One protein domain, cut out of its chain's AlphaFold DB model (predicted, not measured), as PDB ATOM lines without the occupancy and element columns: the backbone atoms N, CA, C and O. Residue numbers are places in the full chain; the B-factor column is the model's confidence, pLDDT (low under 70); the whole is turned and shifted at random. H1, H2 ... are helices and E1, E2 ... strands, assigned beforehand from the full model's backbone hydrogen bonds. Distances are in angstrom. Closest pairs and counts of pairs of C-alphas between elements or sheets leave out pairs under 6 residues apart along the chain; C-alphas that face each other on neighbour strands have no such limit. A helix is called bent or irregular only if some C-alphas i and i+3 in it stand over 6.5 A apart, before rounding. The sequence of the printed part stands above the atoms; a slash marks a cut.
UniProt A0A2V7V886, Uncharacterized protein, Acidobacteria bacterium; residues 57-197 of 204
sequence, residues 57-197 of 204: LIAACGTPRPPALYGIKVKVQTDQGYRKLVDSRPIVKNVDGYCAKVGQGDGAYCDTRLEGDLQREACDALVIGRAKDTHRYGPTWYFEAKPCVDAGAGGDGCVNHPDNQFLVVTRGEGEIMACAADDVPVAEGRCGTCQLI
ATOM      1  N   LEU A  57      61.620   8.416 241.767       90.00
ATOM      2  CA  LEU A  57      60.783   8.160 242.934       90.00
ATOM      3  C   LEU A  57      61.467   8.498 244.256       90.00
ATOM      4  O   LEU A  57      60.792   8.897 245.201       90.00
ATOM      5  N   ILE A  58      62.795   8.385 244.339       89.19
ATOM      6  CA  ILE A  58      63.538   8.702 245.566       89.19
ATOM      7  C   ILE A  58      63.361  10.179 245.918       89.19
ATOM      8  O   ILE A  58      63.106  10.512 247.075       89.19
ATOM      9  N   ALA A  59      63.478  11.061 244.924       90.50
ATOM     10  CA  ALA A  59      63.291  12.492 245.125       90.50
ATOM     11  C   ALA A  59      61.816  12.836 245.386       90.50
ATOM     12  O   ALA A  59      61.529  13.615 246.292       90.50
ATOM     13  N   ALA A  60      60.890  12.227 244.638       94.12
ATOM     14  CA  ALA A  60      59.458  12.498 244.760       94.12
ATOM     15  C   ALA A  60      58.850  12.003 246.087       94.12
ATOM     16  O   ALA A  60      57.999  12.678 246.659       94.12
ATOM     17  N   CYS A  61      59.312  10.866 246.616       95.38
ATOM     18  CA  CYS A  61      58.884  10.356 247.921       95.38
ATOM     19  C   CYS A  61      59.433  11.195 249.092       95.38
ATOM     20  O   CYS A  61      58.804  11.314 250.145       95.38
ATOM     21  N   GLY A  62      60.615  11.791 248.921       93.06
ATOM     22  CA  GLY A  62      61.233  12.643 249.931       93.06
ATOM     23  C   GLY A  62      61.713  11.885 251.175       93.06
ATOM     24  O   GLY A  62      62.060  10.701 251.136       93.06
ATOM     25  N   THR A  63      61.790  12.600 252.299       93.06
ATOM     26  CA  THR A  63      62.290  12.084 253.579       93.06
ATOM     27  C   THR A  63      61.206  12.129 254.665       93.06
ATOM     28  O   THR A  63      60.453  13.096 254.728       93.06
ATOM     29  N   PRO A  64      61.130  11.112 255.548       94.94
ATOM     30  CA  PRO A  64      61.927   9.885 255.543       94.94
ATOM     31  C   PRO A  64      61.510   8.923 254.420       94.94
ATOM     32  O   PRO A  64      60.337   8.844 254.042       94.94
ATOM     33  N   ARG A  65      62.480   8.154 253.915       94.75
ATOM     34  CA  ARG A  65      62.200   7.080 252.959       94.75
ATOM     35  C   ARG A  65      61.553   5.891 253.675       94.75
ATOM     36  O   ARG A  65      61.978   5.584 254.791       94.75
ATOM     37  N   PRO A  66      60.549   5.240 253.062       96.56
ATOM     38  CA  PRO A  66      59.979   4.019 253.600       96.56
ATOM     39  C   PRO A  66      61.050   2.934 253.800       96.56
ATOM     40  O   PRO A  66      61.957   2.819 252.971       96.56
ATOM     41  N   PRO A  67      60.958   2.135 254.874       96.19
ATOM     42  CA  PRO A  67      61.768   0.935 255.025       96.19
ATOM     43  C   PRO A  67      61.262  -0.188 254.101       96.19
ATOM     44  O   PRO A  67      60.348   0.005 253.300       96.19
ATOM     45  N   ALA A  68      61.870  -1.372 254.212       95.12
ATOM     46  CA  ALA A  68      61.488  -2.545 253.429       95.12
ATOM     47  C   ALA A  68      59.994  -2.893 253.576       95.12
ATOM     48  O   ALA A  68      59.404  -2.745 254.654       95.12
ATOM     49  N   LEU A  69      59.412  -3.403 252.488       97.69
ATOM     50  CA  LEU A  69      58.006  -3.793 252.415       97.69
ATOM     51  C   LEU A  69      57.708  -4.890 253.443       97.69
ATOM     52  O   LEU A  69      58.362  -5.931 253.457       97.69
ATOM     53  N   TYR A  70      56.711  -4.678 254.296       97.81
ATOM     54  CA  TYR A  70      56.220  -5.713 255.206       97.81
ATOM     55  C   TYR A  70      55.225  -6.640 254.510       97.81
ATOM     56  O   TYR A  70      55.311  -7.857 254.643       97.81
ATOM     57  N   GLY A  71      54.291  -6.054 253.764       97.56
ATOM     58  CA  GLY A  71      53.253  -6.775 253.045       97.56
ATOM     59  C   GLY A  71      52.394  -5.827 252.224       97.56
ATOM     60  O   GLY A  71      52.591  -4.613 252.250       97.56
ATOM     61  N   ILE A  72      51.419  -6.377 251.509       98.31
ATOM     62  CA  ILE A  72      50.484  -5.601 250.694       98.31
ATOM     63  C   ILE A  72      49.080  -5.851 251.225       98.31
ATOM     64  O   ILE A  72      48.645  -6.991 251.367       98.31
ATOM     65  N   LYS A  73      48.358  -4.779 251.533       96.88
ATOM     66  CA  LYS A  73      46.949  -4.842 251.896       96.88
ATOM     67  C   LYS A  73      46.113  -4.728 250.634       96.88
ATOM     68  O   LYS A  73      46.172  -3.702 249.964       96.88
ATOM     69  N   VAL A  74      45.314  -5.745 250.347       97.81
ATOM     70  CA  VAL A  74      44.369  -5.744 249.226       97.81
ATOM     71  C   VAL A  74      42.963  -5.484 249.765       97.81
ATOM     72  O   VAL A  74      42.595  -6.009 250.817       97.81
ATOM     73  N   LYS A  75      42.190  -4.624 249.098       95.50
ATOM     74  CA  LYS A  75      40.820  -4.274 249.496       95.50
ATOM     75  C   LYS A  75      39.918  -4.072 248.292       95.50
ATOM     76  O   LYS A  75      40.330  -3.479 247.305       95.50
ATOM     77  N   VAL A  76      38.648  -4.443 248.414       96.25
ATOM     78  CA  VAL A  76      37.618  -3.992 247.471       96.25
ATOM     79  C   VAL A  76      37.302  -2.524 247.764       96.25
ATOM     80  O   VAL A  76      36.884  -2.177 248.866       96.25
ATOM     81  N   GLN A  77      37.526  -1.657 246.780       93.62
ATOM     82  CA  GLN A  77      37.224  -0.230 246.856       93.62
ATOM     83  C   GLN A  77      35.776   0.055 246.443       93.62
ATOM     84  O   GLN A  77      35.082   0.820 247.107       93.62
ATOM     85  N   THR A  78      35.308  -0.604 245.378       93.38
ATOM     86  CA  THR A  78      33.932  -0.480 244.874       93.38
ATOM     87  C   THR A  78      33.395  -1.850 244.488       93.38
ATOM     88  O   THR A  78      34.046  -2.583 243.742       93.38
ATOM     89  N   ASP A  79      32.184  -2.170 244.944       92.25
ATOM     90  CA  ASP A  79      31.461  -3.390 244.584       92.25
ATOM     91  C   ASP A  79      30.298  -3.072 243.633       92.25
ATOM     92  O   ASP A  79      29.413  -2.282 243.957       92.25
ATOM     93  N   GLN A  80      30.305  -3.681 242.448       91.00
ATOM     94  CA  GLN A  80      29.228  -3.622 241.456       91.00
ATOM     95  C   GLN A  80      28.708  -5.040 241.157       91.00
ATOM     96  O   GLN A  80      28.394  -5.385 240.016       91.00
ATOM     97  N   GLY A  81      28.655  -5.889 242.188       87.75
ATOM     98  CA  GLY A  81      28.203  -7.272 242.111       87.75
ATOM     99  C   GLY A  81      29.305  -8.183 241.581       87.75
ATOM    100  O   GLY A  81      30.264  -8.491 242.286       87.75
ATOM    101  N   TYR A  82      29.159  -8.628 240.332       87.31
ATOM    102  CA  TYR A  82      30.154  -9.481 239.673       87.31
ATOM    103  C   TYR A  82      31.418  -8.703 239.285       87.31
ATOM    104  O   TYR A  82      32.475  -9.298 239.120       87.31
ATOM    105  N   ARG A  83      31.326  -7.373 239.144       92.19
ATOM    106  CA  ARG A  83      32.462  -6.497 238.844       92.19
ATOM    107  C   ARG A  83      32.910  -5.768 240.105       92.19
ATOM    108  O   ARG A  83      32.086  -5.131 240.756       92.19
ATOM    109  N   LYS A  84      34.205  -5.783 240.408       94.56
ATOM    110  CA  LYS A  84      34.767  -5.055 241.554       94.56
ATOM    111  C   LYS A  84      35.974  -4.229 241.131       94.56
ATOM    112  O   LYS A  84      36.705  -4.602 240.217       94.56
ATOM    113  N   LEU A  85      36.154  -3.087 241.784       95.75
ATOM    114  CA  LEU A  85      37.405  -2.336 241.758       95.75
ATOM    115  C   LEU A  85      38.157  -2.680 243.037       95.75
ATOM    116  O   LEU A  85      37.619  -2.497 244.129       95.75
ATOM    117  N   VAL A  86      39.364  -3.202 242.892       97.31
ATOM    118  CA  VAL A  86      40.210  -3.647 243.996       97.31
ATOM    119  C   VAL A  86      41.446  -2.756 244.044       97.31
ATOM    120  O   VAL A  86      42.038  -2.464 243.009       97.31
ATOM    121  N   ASP A  87      41.799  -2.325 245.247       96.81
ATOM    122  CA  ASP A  87      42.936  -1.471 245.570       96.81
ATOM    123  C   ASP A  87      43.991  -2.262 246.353       96.81
ATOM    124  O   ASP A  87      43.679  -3.205 247.091       96.81
ATOM    125  N   SER A  88      45.246  -1.859 246.201       97.56
ATOM    126  CA  SER A  88      46.396  -2.400 246.913       97.56
ATOM    127  C   SER A  88      47.173  -1.284 247.595       97.56
ATOM    128  O   SER A  88      47.447  -0.238 247.014       97.56
ATOM    129  N   ARG A  89      47.573  -1.516 248.846       97.06
ATOM    130  CA  ARG A  89      48.373  -0.568 249.626       97.06
ATOM    131  C   ARG A  89      49.577  -1.270 250.237       97.06
ATOM    132  O   ARG A  89      49.379  -2.260 250.947       97.06
ATOM    133  N   PRO A  90      50.809  -0.799 249.999       97.75
ATOM    134  CA  PRO A  90      51.964  -1.327 250.704       97.75
ATOM    135  C   PRO A  90      51.901  -0.970 252.187       97.75
ATOM    136  O   PRO A  90      51.579   0.152 252.571       97.75
ATOM    137  N   ILE A  91      52.270  -1.934 253.017       97.81
ATOM    138  CA  ILE A  91      52.446  -1.777 254.454       97.81
ATOM    139  C   ILE A  91      53.933  -1.922 254.748       97.81
ATOM    140  O   ILE A  91      54.587  -2.831 254.231       97.81
ATOM    141  N   VAL A  92      54.472  -1.048 255.591       97.75
ATOM    142  CA  VAL A  92      55.887  -1.048 255.980       97.75
ATOM    143  C   VAL A  92      56.040  -1.207 257.490       97.75
ATOM    144  O   VAL A  92      55.144  -0.857 258.260       97.75
ATOM    145  N   LYS A  93      57.179  -1.758 257.928       95.50
ATOM    146  CA  LYS A  93      57.516  -1.857 259.360       95.50
ATOM    147  C   LYS A  93      57.866  -0.483 259.927       95.50
ATOM    148  O   LYS A  93      58.498   0.323 259.251       95.50
ATOM    149  N   ASN A  94      57.554  -0.246 261.196       96.50
ATOM    150  CA  ASN A  94      57.968   0.964 261.904       96.50
ATOM    151  C   ASN A  94      59.446   0.913 262.333       96.50
ATOM    152  O   ASN A  94      59.772   0.825 263.516       96.50
ATOM    153  N   VAL A  95      60.359   0.926 261.362       95.88
ATOM    154  CA  VAL A  95      61.806   0.967 261.616       95.88
ATOM    155  C   VAL A  95      62.214   2.396 261.971       95.88
ATOM    156  O   VAL A  95      61.803   3.343 261.302       95.88
ATOM    157  N   ASP A  96      63.001   2.561 263.036       95.50
ATOM    158  CA  ASP A  96      63.501   3.857 263.520       95.50
ATOM    159  C   ASP A  96      62.408   4.924 263.725       95.50
ATOM    160  O   ASP A  96      62.634   6.115 263.482       95.50
ATOM    161  N   GLY A  97      61.199   4.519 264.127       96.75
ATOM    162  CA  GLY A  97      60.071   5.435 264.319       96.75
ATOM    163  C   GLY A  97      59.542   6.047 263.016       96.75
ATOM    164  O   GLY A  97      59.003   7.156 263.035       96.75
ATOM    165  N   TYR A  98      59.730   5.376 261.873       97.56
ATOM    166  CA  TYR A  98      59.229   5.814 260.569       97.56
ATOM    167  C   TYR A  98      57.753   6.230 260.600       97.56
ATOM    168  O   TYR A  98      57.428   7.311 260.114       97.56
ATOM    169  N   CYS A  99      56.876   5.430 261.213       97.62
ATOM    170  CA  CYS A  99      55.434   5.686 261.216       97.62
ATOM    171  C   CYS A  99      55.078   7.012 261.900       97.62
ATOM    172  O   CYS A  99      54.251   7.773 261.392       97.62
ATOM    173  N   ALA A 100      55.771   7.357 262.986       97.50
ATOM    174  CA  ALA A 100      55.575   8.627 263.672       97.50
ATOM    175  C   ALA A 100      56.115   9.799 262.846       97.50
ATOM    176  O   ALA A 100      55.460  10.835 262.735       97.50
ATOM    177  N   LYS A 101      57.272   9.617 262.197       97.06
ATOM    178  CA  LYS A 101      57.883  10.629 261.321       97.06
ATOM    179  C   LYS A 101      57.011  10.979 260.110       97.06
ATOM    180  O   LYS A 101      57.133  12.085 259.597       97.06
ATOM    181  N   VAL A 102      56.142  10.067 259.670       96.56
ATOM    182  CA  VAL A 102      55.170  10.294 258.583       96.56
ATOM    183  C   VAL A 102      53.758  10.606 259.093       96.56
ATOM    184  O   VAL A 102      52.801  10.564 258.325       96.56
ATOM    185  N   GLY A 103      53.606  10.899 260.390       95.56
ATOM    186  CA  GLY A 103      52.346  11.356 260.980       95.56
ATOM    187  C   GLY A 103      51.295  10.269 261.231       95.56
ATOM    188  O   GLY A 103      50.137  10.600 261.463       95.56
ATOM    189  N   GLN A 104      51.668   8.986 261.208       96.81
ATOM    190  CA  GLN A 104      50.760   7.849 261.441       96.81
ATOM    191  C   GLN A 104      50.836   7.274 262.871       96.81
ATOM    192  O   GLN A 104      50.102   6.344 263.203       96.81
ATOM    193  N   GLY A 105      51.691   7.838 263.732       94.81
ATOM    194  CA  GLY A 105      51.869   7.418 265.128       94.81
ATOM    195  C   GLY A 105      52.852   6.256 265.311       94.81
ATOM    196  O   GLY A 105      53.608   5.913 264.406       94.81
ATOM    197  N   ASP A 106      52.841   5.640 266.495       95.38
ATOM    198  CA  ASP A 106      53.864   4.670 266.935       95.38
ATOM    199  C   ASP A 106      53.477   3.195 266.724       95.38
ATOM    200  O   ASP A 106      54.018   2.296 267.370       95.38
ATOM    201  N   GLY A 107      52.529   2.916 265.824       95.25
ATOM    202  CA  GLY A 107      52.127   1.545 265.493       95.25
ATOM    203  C   GLY A 107      53.298   0.695 264.986       95.25
ATOM    204  O   GLY A 107      54.283   1.220 264.476       95.25
ATOM    205  N   ALA A 108      53.200  -0.634 265.092       95.50
ATOM    206  CA  ALA A 108      54.245  -1.544 264.598       95.50
ATOM    207  C   ALA A 108      54.412  -1.498 263.064       95.50
ATOM    208  O   ALA A 108      55.491  -1.784 262.539       95.50
ATOM    209  N   TYR A 109      53.345  -1.113 262.361       96.56
ATOM    210  CA  TYR A 109      53.271  -1.003 260.910       96.56
ATOM    211  C   TYR A 109      52.416   0.203 260.524       96.56
ATOM    212  O   TYR A 109      51.530   0.606 261.282       96.56
ATOM    213  N   CYS A 110      52.647   0.738 259.334       97.25
ATOM    214  CA  CYS A 110      51.873   1.838 258.769       97.25
ATOM    215  C   CYS A 110      51.911   1.799 257.234       97.25
ATOM    216  O   CYS A 110      52.674   1.026 256.647       97.25
ATOM    217  N   ASP A 111      51.084   2.620 256.583       97.44
ATOM    218  CA  ASP A 111      51.242   2.907 255.156       97.44
ATOM    219  C   ASP A 111      52.517   3.748 254.932       97.44
ATOM    220  O   ASP A 111      53.074   4.316 255.876       97.44
ATOM    221  N   THR A 112      52.980   3.896 253.689       97.56
ATOM    222  CA  THR A 112      54.162   4.741 253.418       97.56
ATOM    223  C   THR A 112      53.893   6.230 253.685       97.56
ATOM    224  O   THR A 112      54.755   6.976 254.157       97.56
ATOM    225  N   ARG A 113      52.667   6.678 253.410       97.44
ATOM    226  CA  ARG A 113      52.163   8.028 253.668       97.44
ATOM    227  C   ARG A 113      50.661   7.970 253.930       97.44
ATOM    228  O   ARG A 113      49.991   6.996 253.580       97.44
ATOM    229  N   LEU A 114      50.131   9.038 254.519       94.44
ATOM    230  CA  LEU A 114      48.693   9.207 254.697       94.44
ATOM    231  C   LEU A 114      47.976   9.357 253.348       94.44
ATOM    232  O   LEU A 114      48.542   9.778 252.341       94.44
ATOM    233  N   GLU A 115      46.695   9.009 253.323       88.56
ATOM    234  CA  GLU A 115      45.844   9.260 252.163       88.56
ATOM    235  C   GLU A 115      45.692  10.756 251.886       88.56
ATOM    236  O   GLU A 115      45.478  11.539 252.808       88.56
ATOM    237  N   GLY A 116      45.838  11.143 250.615       88.94
ATOM    238  CA  GLY A 116      45.867  12.544 250.188       88.94
ATOM    239  C   GLY A 116      47.243  13.217 250.272       88.94
ATOM    240  O   GLY A 116      47.378  14.343 249.799       88.94
ATOM    241  N   ASP A 117      48.266  12.555 250.823       94.06
ATOM    242  CA  ASP A 117      49.638  13.074 250.809       94.06
ATOM    243  C   ASP A 117      50.214  13.052 249.382       94.06
ATOM    244  O   ASP A 117      50.165  12.030 248.691       94.06
ATOM    245  N   LEU A 118      50.791  14.176 248.948       94.12
ATOM    246  CA  LEU A 118      51.359  14.346 247.605       94.12
ATOM    247  C   LEU A 118      52.544  13.408 247.325       94.12
ATOM    248  O   LEU A 118      52.824  13.104 246.169       94.12
ATOM    249  N   GLN A 119      53.248  12.950 248.361       95.94
ATOM    250  CA  GLN A 119      54.380  12.032 248.237       95.94
ATOM    251  C   GLN A 119      53.951  10.565 248.206       95.94
ATOM    252  O   GLN A 119      54.774   9.697 247.907       95.94
ATOM    253  N   ARG A 120      52.687  10.266 248.537       95.56
ATOM    254  CA  ARG A 120      52.231   8.893 248.751       95.56
ATOM    255  C   ARG A 120      52.445   8.010 247.537       95.56
ATOM    256  O   ARG A 120      53.015   6.939 247.681       95.56
ATOM    257  N   GLU A 121      52.040   8.473 246.361       94.50
ATOM    258  CA  GLU A 121      52.172   7.699 245.125       94.50
ATOM    259  C   GLU A 121      53.633   7.312 244.866       94.50
ATOM    260  O   GLU A 121      53.938   6.148 244.613       94.50
ATOM    261  N   ALA A 122      54.554   8.266 245.016       95.88
ATOM    262  CA  ALA A 122      55.972   8.010 244.813       95.88
ATOM    263  C   ALA A 122      56.558   7.065 245.872       95.88
ATOM    264  O   ALA A 122      57.387   6.214 245.550       95.88
ATOM    265  N   CYS A 123      56.136   7.194 247.132       97.44
ATOM    266  CA  CYS A 123      56.590   6.319 248.207       97.44
ATOM    267  C   CYS A 123      56.029   4.898 248.092       97.44
ATOM    268  O   CYS A 123      56.778   3.943 248.298       97.44
ATOM    269  N   ASP A 124      54.754   4.754 247.729       97.69
ATOM    270  CA  ASP A 124      54.113   3.465 247.472       97.69
ATOM    271  C   ASP A 124      54.791   2.778 246.275       97.69
ATOM    272  O   ASP A 124      55.159   1.606 246.350       97.69
ATOM    273  N   ALA A 125      55.058   3.525 245.199       96.75
ATOM    274  CA  ALA A 125      55.793   3.041 244.034       96.75
ATOM    275  C   ALA A 125      57.219   2.584 244.379       96.75
ATOM    276  O   ALA A 125      57.669   1.555 243.876       96.75
ATOM    277  N   LEU A 126      57.919   3.303 245.260       96.00
ATOM    278  CA  LEU A 126      59.290   2.976 245.656       96.00
ATOM    279  C   LEU A 126      59.378   1.634 246.400       96.00
ATOM    280  O   LEU A 126      60.339   0.894 246.210       96.00
ATOM    281  N   VAL A 127      58.388   1.314 247.240       97.00
ATOM    282  CA  VAL A 127      58.367   0.057 248.016       97.00
ATOM    283  C   VAL A 127      57.674  -1.099 247.312       97.00
ATOM    284  O   VAL A 127      57.711  -2.212 247.820       97.00
ATOM    285  N   ILE A 128      57.012  -0.856 246.184       97.81
ATOM    286  CA  ILE A 128      56.356  -1.900 245.389       97.81
ATOM    287  C   ILE A 128      57.135  -2.222 244.114       97.81
ATOM    288  O   ILE A 128      57.148  -3.378 243.687       97.81
ATOM    289  N   GLY A 129      57.825  -1.244 243.532       96.31
ATOM    290  CA  GLY A 129      58.578  -1.404 242.295       96.31
ATOM    291  C   GLY A 129      57.688  -1.390 241.052       96.31
ATOM    292  O   GLY A 129      56.598  -0.808 241.040       96.31
ATOM    293  N   ARG A 130      58.191  -1.989 239.968       96.62
ATOM    294  CA  ARG A 130      57.507  -2.044 238.669       96.62
ATOM    295  C   ARG A 130      56.817  -3.385 238.456       96.62
ATOM    296  O   ARG A 130      57.421  -4.438 238.656       96.62
ATOM    297  N   ALA A 131      55.582  -3.339 237.977       96.81
ATOM    298  CA  ALA A 131      54.820  -4.524 237.625       96.81
ATOM    299  C   ALA A 131      55.484  -5.290 236.464       96.81
ATOM    300  O   ALA A 131      56.030  -4.685 235.536       96.81
ATOM    301  N   LYS A 132      55.450  -6.625 236.513       95.62
ATOM    302  CA  LYS A 132      56.118  -7.494 235.527       95.62
ATOM    303  C   LYS A 132      55.432  -7.481 234.164       95.62
ATOM    304  O   LYS A 132      56.099  -7.656 233.154       95.62
ATOM    305  N   ASP A 133      54.117  -7.314 234.167       92.38
ATOM    306  CA  ASP A 133      53.233  -7.336 233.005       92.38
ATOM    307  C   ASP A 133      53.200  -5.981 232.285       92.38
ATOM    308  O   ASP A 133      53.457  -5.910 231.088       92.38
ATOM    309  N   THR A 134      52.947  -4.894 233.017       93.69
ATOM    310  CA  THR A 134      52.736  -3.561 232.423       93.69
ATOM    311  C   THR A 134      53.970  -2.657 232.459       93.69
ATOM    312  O   THR A 134      53.972  -1.591 231.846       93.69
ATOM    313  N   HIS A 135      55.004  -3.022 233.225       94.31
ATOM    314  CA  HIS A 135      56.193  -2.201 233.511       94.31
ATOM    315  C   HIS A 135      55.921  -0.835 234.175       94.31
ATOM    316  O   HIS A 135      56.840  -0.013 234.323       94.31
ATOM    317  N   ARG A 136      54.681  -0.593 234.616       94.56
ATOM    318  CA  ARG A 136      54.276   0.593 235.377       94.56
ATOM    319  C   ARG A 136      54.630   0.432 236.849       94.56
ATOM    320  O   ARG A 136      54.722  -0.686 237.351       94.56
ATOM    321  N   TYR A 137      54.825   1.548 237.543       95.50
ATOM    322  CA  TYR A 137      55.018   1.529 238.990       95.50
ATOM    323  C   TYR A 137      53.735   1.100 239.699       95.50
ATOM    324  O   TYR A 137      52.690   1.700 239.468       95.50
ATOM    325  N   GLY A 138      53.833   0.071 240.537       96.69
ATOM    326  CA  GLY A 138      52.706  -0.593 241.189       96.69
ATOM    327  C   GLY A 138      52.834  -2.119 241.123       96.69
ATOM    328  O   GLY A 138      53.782  -2.641 240.529       96.69
ATOM    329  N   PRO A 139      51.925  -2.859 241.777       98.06
ATOM    330  CA  PRO A 139      52.052  -4.302 241.889       98.06
ATOM    331  C   PRO A 139      51.745  -5.004 240.569       98.06
ATOM    332  O   PRO A 139      51.015  -4.503 239.715       98.06
ATOM    333  N   THR A 140      52.263  -6.222 240.439       98.31
ATOM    334  CA  THR A 140      51.753  -7.177 239.449       98.31
ATOM    335  C   THR A 140      50.516  -7.847 240.027       98.31
ATOM    336  O   THR A 140      50.569  -8.348 241.157       98.31
ATOM    337  N   TRP A 141      49.428  -7.867 239.266       98.19
ATOM    338  CA  TRP A 141      48.169  -8.459 239.697       98.19
ATOM    339  C   TRP A 141      47.971  -9.862 239.131       98.19
ATOM    340  O   TRP A 141      48.307 -10.137 237.978       98.19
ATOM    341  N   TYR A 142      47.370 -10.729 239.942       97.44
ATOM    342  CA  TYR A 142      46.989 -12.082 239.561       97.44
ATOM    343  C   TYR A 142      45.576 -12.390 240.036       97.44
ATOM    344  O   TYR A 142      45.212 -12.022 241.150       97.44
ATOM    345  N   PHE A 143      44.814 -13.118 239.227       96.25
ATOM    346  CA  PHE A 143      43.527 -13.699 239.598       96.25
ATOM    347  C   PHE A 143      43.593 -15.204 239.390       96.25
ATOM    348  O   PHE A 143      43.952 -15.654 238.298       96.25
ATOM    349  N   GLU A 144      43.293 -15.983 240.430       95.25
ATOM    350  CA  GLU A 144      43.425 -17.449 240.398       95.25
ATOM    351  C   GLU A 144      44.815 -17.881 239.887       95.25
ATOM    352  O   GLU A 144      44.958 -18.697 238.971       95.25
ATOM    353  N   ALA A 145      45.855 -17.238 240.434       94.19
ATOM    354  CA  ALA A 145      47.266 -17.407 240.076       94.19
ATOM    355  C   ALA A 145      47.641 -17.115 238.602       94.19
ATOM    356  O   ALA A 145      48.769 -17.387 238.187       94.19
ATOM    357  N   LYS A 146      46.742 -16.530 237.801       94.44
ATOM    358  CA  LYS A 146      47.024 -16.095 236.424       94.44
ATOM    359  C   LYS A 146      47.230 -14.584 236.374       94.44
ATOM    360  O   LYS A 146      46.475 -13.874 237.035       94.44
ATOM    361  N   PRO A 147      48.212 -14.078 235.608       94.38
ATOM    362  CA  PRO A 147      48.443 -12.643 235.506       94.38
ATOM    363  C   PRO A 147      47.218 -11.943 234.919       94.38
ATOM    364  O   PRO A 147      46.564 -12.472 234.015       94.38
ATOM    365  N   CYS A 148      46.919 -10.754 235.434       95.25
ATOM    366  CA  CYS A 148      45.873  -9.918 234.866       95.25
ATOM    367  C   CYS A 148      46.243  -9.448 233.466       95.25
ATOM    368  O   CYS A 148      47.413  -9.285 233.126       95.25
ATOM    369  N   VAL A 149      45.220  -9.222 232.649       93.94
ATOM    370  CA  VAL A 149      45.417  -8.705 231.296       93.94
ATOM    371  C   VAL A 149      45.518  -7.183 231.302       93.94
ATOM    372  O   VAL A 149      45.108  -6.505 232.253       93.94
ATOM    373  N   ASP A 150      46.052  -6.639 230.214       87.88
ATOM    374  CA  ASP A 150      46.131  -5.198 230.004       87.88
ATOM    375  C   ASP A 150      44.750  -4.539 229.974       87.88
ATOM    376  O   ASP A 150      43.731  -5.141 229.607       87.88
ATOM    377  N   ALA A 151      44.727  -3.255 230.330       80.00
ATOM    378  CA  ALA A 151      43.526  -2.438 230.274       80.00
ATOM    379  C   ALA A 151      42.865  -2.512 228.885       80.00
ATOM    380  O   ALA A 151      43.507  -2.314 227.856       80.00
ATOM    381  N   GLY A 152      41.557  -2.783 228.855       73.44
ATOM    382  CA  GLY A 152      40.773  -2.848 227.616       73.44
ATOM    383  C   GLY A 152      40.737  -4.214 226.920       73.44
ATOM    384  O   GLY A 152      39.928  -4.383 226.013       73.44
ATOM    385  N   ALA A 153      41.510  -5.211 227.372       75.31
ATOM    386  CA  ALA A 153      41.569  -6.535 226.737       75.31
ATOM    387  C   ALA A 153      40.288  -7.395 226.888       75.31
ATOM    388  O   ALA A 153      40.152  -8.421 226.225       75.31
ATOM    389  N   GLY A 154      39.306  -6.970 227.695       69.94
ATOM    390  CA  GLY A 154      38.072  -7.732 227.935       69.94
ATOM    391  C   GLY A 154      38.319  -9.075 228.647       69.94
ATOM    392  O   GLY A 154      39.428  -9.356 229.077       69.94
ATOM    393  N   GLY A 155      37.272  -9.894 228.803       68.50
ATOM    394  CA  GLY A 155      37.359 -11.220 229.444       68.50
ATOM    395  C   GLY A 155      36.913 -11.286 230.912       68.50
ATOM    396  O   GLY A 155      36.557 -10.264 231.513       68.50
ATOM    397  N   ASP A 156      36.881 -12.513 231.439       76.38
ATOM    398  CA  ASP A 156      36.640 -12.851 232.851       76.38
ATOM    399  C   ASP A 156      37.956 -12.836 233.652       76.38
ATOM    400  O   ASP A 156      39.039 -12.937 233.072       76.38
ATOM    401  N   GLY A 157      37.879 -12.716 234.981       90.56
ATOM    402  CA  GLY A 157      39.055 -12.653 235.854       90.56
ATOM    403  C   GLY A 157      39.431 -11.220 236.215       90.56
ATOM    404  O   GLY A 157      38.664 -10.541 236.894       90.56
ATOM    405  N   CYS A 158      40.604 -10.739 235.793       95.19
ATOM    406  CA  CYS A 158      41.096  -9.415 236.174       95.19
ATOM    407  C   CYS A 158      41.772  -8.646 235.034       95.19
ATOM    408  O   CYS A 158      42.453  -9.213 234.179       95.19
ATOM    409  N   VAL A 159      41.590  -7.326 235.060       95.88
ATOM    410  CA  VAL A 159      42.099  -6.365 234.082       95.88
ATOM    411  C   VAL A 159      42.781  -5.223 234.830       95.88
ATOM    412  O   VAL A 159      42.171  -4.612 235.715       95.88
ATOM    413  N   ASN A 160      44.024  -4.912 234.464       96.38
ATOM    414  CA  ASN A 160      44.757  -3.774 235.020       96.38
ATOM    415  C   ASN A 160      43.979  -2.462 234.801       96.38
ATOM    416  O   ASN A 160      43.415  -2.231 233.728       96.38
ATOM    417  N   HIS A 161      43.945  -1.577 235.802       95.44
ATOM    418  CA  HIS A 161      43.305  -0.270 235.631       95.44
ATOM    419  C   HIS A 161      44.113   0.597 234.644       95.44
ATOM    420  O   HIS A 161      45.343   0.632 234.743       95.44
ATOM    421  N   PRO A 162      43.480   1.322 233.700       93.62
ATOM    422  CA  PRO A 162      44.193   2.057 232.648       93.62
ATOM    423  C   PRO A 162      45.143   3.129 233.182       93.62
ATOM    424  O   PRO A 162      46.215   3.304 232.618       93.62
ATOM    425  N   ASP A 163      44.811   3.753 234.313       92.62
ATOM    426  CA  ASP A 163      45.554   4.924 234.804       92.62
ATOM    427  C   ASP A 163      46.326   4.690 236.109       92.62
ATOM    428  O   ASP A 163      47.149   5.514 236.486       92.62
ATOM    429  N   ASN A 164      46.068   3.591 236.826       94.69
ATOM    430  CA  ASN A 164      46.623   3.391 238.167       94.69
ATOM    431  C   ASN A 164      46.929   1.913 238.420       94.69
ATOM    432  O   ASN A 164      46.022   1.121 238.638       94.69
ATOM    433  N   GLN A 165      48.207   1.543 238.427       96.38
ATOM    434  CA  GLN A 165      48.633   0.151 238.602       96.38
ATOM    435  C   GLN A 165      48.339  -0.406 240.010       96.38
ATOM    436  O   GLN A 165      48.328  -1.620 240.192       96.38
ATOM    437  N   PHE A 166      48.045   0.445 241.000       97.25
ATOM    438  CA  PHE A 166      47.583   0.018 242.328       97.25
ATOM    439  C   PHE A 166      46.110  -0.391 242.354       97.25
ATOM    440  O   PHE A 166      45.643  -0.881 243.381       97.25
ATOM    441  N   LEU A 167      45.398  -0.228 241.236       97.00
ATOM    442  CA  LEU A 167      44.017  -0.642 241.064       97.00
ATOM    443  C   LEU A 167      43.900  -1.754 240.017       97.00
ATOM    444  O   LEU A 167      44.531  -1.719 238.956       97.00
ATOM    445  N   VAL A 168      43.000  -2.698 240.271       97.06
ATOM    446  CA  VAL A 168      42.606  -3.729 239.308       97.06
ATOM    447  C   VAL A 168      41.088  -3.843 239.255       97.06
ATOM    448  O   VAL A 168      40.389  -3.726 240.262       97.06
ATOM    449  N   VAL A 169      40.558  -4.058 238.054       95.81
ATOM    450  CA  VAL A 169      39.143  -4.366 237.858       95.81
ATOM    451  C   VAL A 169      39.003  -5.873 237.766       95.81
ATOM    452  O   VAL A 169      39.570  -6.488 236.866       95.81
ATOM    453  N   THR A 170      38.216  -6.466 238.655       95.00
ATOM    454  CA  THR A 170      37.923  -7.899 238.632       95.00
ATOM    455  C   THR A 170      36.493  -8.176 238.192       95.00
ATOM    456  O   THR A 170      35.606  -7.318 238.279       95.00
ATOM    457  N   ARG A 171      36.289  -9.380 237.663       92.19
ATOM    458  CA  ARG A 171      35.029  -9.933 237.181       92.19
ATOM    459  C   ARG A 171      34.943 -11.381 237.643       92.19
ATOM    460  O   ARG A 171      35.626 -12.238 237.087       92.19
ATOM    461  N   GLY A 172      34.113 -11.618 238.648       89.19
ATOM    462  CA  GLY A 172      33.908 -12.928 239.251       89.19
ATOM    463  C   GLY A 172      34.383 -13.055 240.684       89.19
ATOM    464  O   GLY A 172      34.898 -12.119 241.297       89.19
ATOM    465  N   GLU A 173      34.120 -14.240 241.215       92.25
ATOM    466  CA  GLU A 173      34.623 -14.716 242.496       92.25
ATOM    467  C   GLU A 173      35.942 -15.457 242.300       92.25
ATOM    468  O   GLU A 173      36.164 -16.069 241.255       92.25
ATOM    469  N   GLY A 174      36.810 -15.381 243.301       93.75
ATOM    470  CA  GLY A 174      38.134 -15.987 243.245       93.75
ATOM    471  C   GLY A 174      39.165 -15.219 244.055       93.75
ATOM    472  O   GLY A 174      38.887 -14.147 244.601       93.75
ATOM    473  N   GLU A 175      40.365 -15.771 244.140       96.50
ATOM    474  CA  GLU A 175      41.486 -15.102 244.789       96.50
ATOM    475  C   GLU A 175      42.084 -14.041 243.856       96.50
ATOM    476  O   GLU A 175      42.519 -14.346 242.741       96.50
ATOM    477  N   ILE A 176      42.147 -12.793 244.329       97.31
ATOM    478  CA  ILE A 176      42.962 -11.739 243.718       97.31
ATOM    479  C   ILE A 176      44.217 -11.507 244.562       97.31
ATOM    480  O   ILE A 176      44.156 -11.426 245.790       97.31
ATOM    481  N   MET A 177      45.359 -11.366 243.896       98.00
ATOM    482  CA  MET A 177      46.665 -11.191 244.517       98.00
ATOM    483  C   MET A 177      47.409 -10.012 243.893       98.00
ATOM    484  O   MET A 177      47.473  -9.886 242.672       98.00
ATOM    485  N   ALA A 178      48.007  -9.174 244.736       98.50
ATOM    486  CA  ALA A 178      48.931  -8.113 244.347       98.50
ATOM    487  C   ALA A 178      50.332  -8.463 244.845       98.50
ATOM    488  O   ALA A 178      50.494  -8.747 246.032       98.50
ATOM    489  N   CYS A 179      51.341  -8.410 243.977       98.44
ATOM    490  CA  CYS A 179      52.732  -8.699 244.329       98.44
ATOM    491  C   CYS A 179      53.667  -7.547 243.959       98.44
ATOM    492  O   CYS A 179      53.596  -7.017 242.848       98.44
ATOM    493  N   ALA A 180      54.588  -7.212 244.863       98.38
ATOM    494  CA  ALA A 180      55.698  -6.312 244.567       98.38
ATOM    495  C   ALA A 180      56.698  -6.942 243.580       98.38
ATOM    496  O   ALA A 180      56.776  -8.169 243.452       98.38
ATOM    497  N   ALA A 181      57.477  -6.097 242.904       97.69
ATOM    498  CA  ALA A 181      58.546  -6.505 241.996       97.69
ATOM    499  C   ALA A 181      59.606  -7.351 242.719       97.69
ATOM    500  O   ALA A 181      59.795  -7.195 243.922       97.69
ATOM    501  N   ASP A 182      60.295  -8.258 242.022       96.12
ATOM    502  CA  ASP A 182      61.211  -9.227 242.656       96.12
ATOM    503  C   ASP A 182      62.445  -8.569 243.298       96.12
ATOM    504  O   ASP A 182      62.976  -9.074 244.289       96.12
ATOM    505  N   ASP A 183      62.880  -7.438 242.750       93.62
ATOM    506  CA  ASP A 183      64.043  -6.654 243.171       93.62
ATOM    507  C   ASP A 183      63.767  -5.744 244.377       93.62
ATOM    508  O   ASP A 183      64.699  -5.221 244.990       93.62
ATOM    509  N   VAL A 184      62.502  -5.600 244.776       94.25
ATOM    510  CA  VAL A 184      62.131  -4.852 245.978       94.25
ATOM    511  C   VAL A 184      62.555  -5.606 247.244       94.25
ATOM    512  O   VAL A 184      62.210  -6.791 247.396       94.25
ATOM    513  N   PRO A 185      63.220  -4.927 248.201       93.88
ATOM    514  CA  PRO A 185      63.494  -5.474 249.524       93.88
ATOM    515  C   PRO A 185      62.208  -5.740 250.316       93.88
ATOM    516  O   PRO A 185      61.419  -4.827 250.573       93.88
ATOM    517  N   VAL A 186      62.033  -6.985 250.765       94.56
ATOM    518  CA  VAL A 186      60.901  -7.416 251.599       94.56
ATOM    519  C   VAL A 186      61.383  -7.802 252.990       94.56
ATOM    520  O   VAL A 186      62.378  -8.509 253.146       94.56
ATOM    521  N   ALA A 187      60.681  -7.327 254.011       91.38
ATOM    522  CA  ALA A 187      60.889  -7.745 255.386       91.38
ATOM    523  C   ALA A 187      60.186  -9.077 255.677       91.38
ATOM    524  O   ALA A 187      60.715  -9.870 256.450       91.38
ATOM    525  N   GLU A 188      59.004  -9.303 255.088       90.94
ATOM    526  CA  GLU A 188      58.215 -10.531 255.265       90.94
ATOM    527  C   GLU A 188      57.500 -10.948 253.969       90.94
ATOM    528  O   GLU A 188      58.010 -11.790 253.231       90.94
ATOM    529  N   GLY A 189      56.333 -10.371 253.671       92.50
ATOM    530  CA  GLY A 189      55.488 -10.771 252.546       92.50
ATOM    531  C   GLY A 189      55.700  -9.916 251.297       92.50
ATOM    532  O   GLY A 189      55.601  -8.692 251.347       92.50
ATOM    533  N   ARG A 190      55.928 -10.560 250.145       96.81
ATOM    534  CA  ARG A 190      55.979  -9.877 248.835       96.81
ATOM    535  C   ARG A 190      54.594  -9.616 248.241       96.81
ATOM    536  O   ARG A 190      54.440  -8.695 247.440       96.81
ATOM    537  N   CYS A 191      53.612 -10.432 248.613       97.94
ATOM    538  CA  CYS A 191      52.274 -10.398 248.045       97.94
ATOM    539  C   CYS A 191      51.206 -10.242 249.127       97.94
ATOM    540  O   CYS A 191      51.402 -10.648 250.273       97.94
ATOM    541  N   GLY A 192      50.076  -9.667 248.735       97.44
ATOM    542  CA  GLY A 192      48.833  -9.654 249.495       97.44
ATOM    543  C   GLY A 192      47.727 -10.309 248.686       97.44
ATOM    544  O   GLY A 192      47.701 -10.162 247.464       97.44
ATOM    545  N   THR A 193      46.822 -11.010 249.360       97.25
ATOM    546  CA  THR A 193      45.676 -11.686 248.742       97.25
ATOM    547  C   THR A 193      44.358 -11.151 249.286       97.25
ATOM    548  O   THR A 193      44.301 -10.505 250.335       97.25
ATOM    549  N   CYS A 194      43.291 -11.390 248.535       96.56
ATOM    550  CA  CYS A 194      41.922 -11.090 248.913       96.56
ATOM    551  C   CYS A 194      41.005 -12.117 248.250       96.56
ATOM    552  O   CYS A 194      41.002 -12.229 247.021       96.56
ATOM    553  N   GLN A 195      40.210 -12.844 249.037       96.56
ATOM    554  CA  GLN A 195      39.169 -13.693 248.471       96.56
ATOM    555  C   GLN A 195      37.972 -12.824 248.066       96.56
ATOM    556  O   GLN A 195      37.330 -12.188 248.908       96.56
ATOM    557  N   LEU A 196      37.670 -12.791 246.768       94.19
ATOM    558  CA  LEU A 196      36.526 -12.071 246.220       94.19
ATOM    559  C   LEU A 196      35.292 -12.964 246.216       94.19
ATOM    560  O   LEU A 196      35.314 -14.072 245.681       94.19
ATOM    561  N   ILE A 197      34.199 -12.434 246.759       89.44
ATOM    562  CA  ILE A 197      32.890 -13.087 246.772       89.44
ATOM    563  C   ILE A 197      31.855 -12.139 246.179       89.44
ATOM    564  O   ILE A 197      31.832 -10.935 246.473       89.44
TER     565      ILE A 197
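AT A GLANCE: This is residues 57 to 197 of the 204 residues of an uncharacterized protein of Acidobacteria bacterium (UniProt A0A2V7V886). A long, strongly twisted hairpin of E1 and E2 is the backbone of a sandwich: E6 and E5 widen it at one end, and the small sheet E4, E7, E8 faces it, with the sandwich's edges drawn together where E1 comes near E8 and E4 near E5. Toward the other end of the hairpin H3 crosses over E2, H1 packs on H3, and H2 and the short E3 make the far tip. The printed part has 141 residues with three named helices and eight named strands, in the order H1 E1 E2 H2 E3 H3 E4 E5 E6 E7 E8, a mixed class. The larger sheet is branched and the smaller has the order E4, E7, E8; neighbour strands are antiparallel in both. The whole is compact, with a radius of gyration of the C-alphas of 14.9 A, yet elongated, spanning 45 by 27 by 27 A.

HOW THE PARTS SIT: E2, residues 83 to 93, has E1, residues 69 to 80, on one side, with N 73 and O 89 2.8 A apart. On the other side are E3, residues 109 to 111, with N 92 and O 110 at 2.9 A, and E6, residues 167 to 171, with N 86 and O 168 at 2.9 A. E5, residues 157 to 160, forms a hairpin with E6, N 159 and O 169 being 2.8 A apart. In the second sheet E7, residues 174 to 179, is the inner strand: N 142 of E4, residues 140 to 143, is 2.9 A from O 177, and N 194 of E8, residues 191 to 196, is 2.9 A from O 176. The two sheets form a sandwich, two sheets face to face, their best planes 39 degrees apart. The closest C-alphas of E1 and E8, Ile 72 and Gly 192, are 4.5 A apart; those of E4 and E5, Phe 143 and Gly 157, 5.9 A. H3, residues 120 to 128, is on the larger sheet at a height of 8.7 A, only just over E2 alone, with 4 of its C-alphas falling on E2 and 2 on E3; it runs across the strands, at 78 degrees to E2 on the local plane. H1, residues 57 to 61, touches H3, closest at the C-alphas of Cys 61 and Cys 123, 4.7 A. H2, residues 95 to 101, only grazes the larger sheet and is irregular: C-alphas 96 and 99 are 8.6 A apart. Every O i to N i+4 pair is within hydrogen-bond range in H1 and H3; H2 has 1 of 3, and 3 of 4 O i to N i+3 pairs.

IN THESE COORDINATES: E1 begins at C-alpha 69 (58.006, -3.793, 252.415) and is 30.8 A long; E2 is 32.7 A, E7 16.4 A, E8 15.9 A and H3 12.0 A. H1 begins at C-alpha 57 (60.783, 8.160, 242.934), and E8 ends at C-alpha 196 (36.526, -12.071, 246.220).

THE WHOLE: The two C-alphas farthest apart, of Asp 96 and Gly 155, are 45.5 A apart. The printed part has no cut. The links H3 to E4, E4 to E5 and E7 to E8 are long. Mean pLDDT of the printed part is 94.3; residues 154 to 155 are under 70.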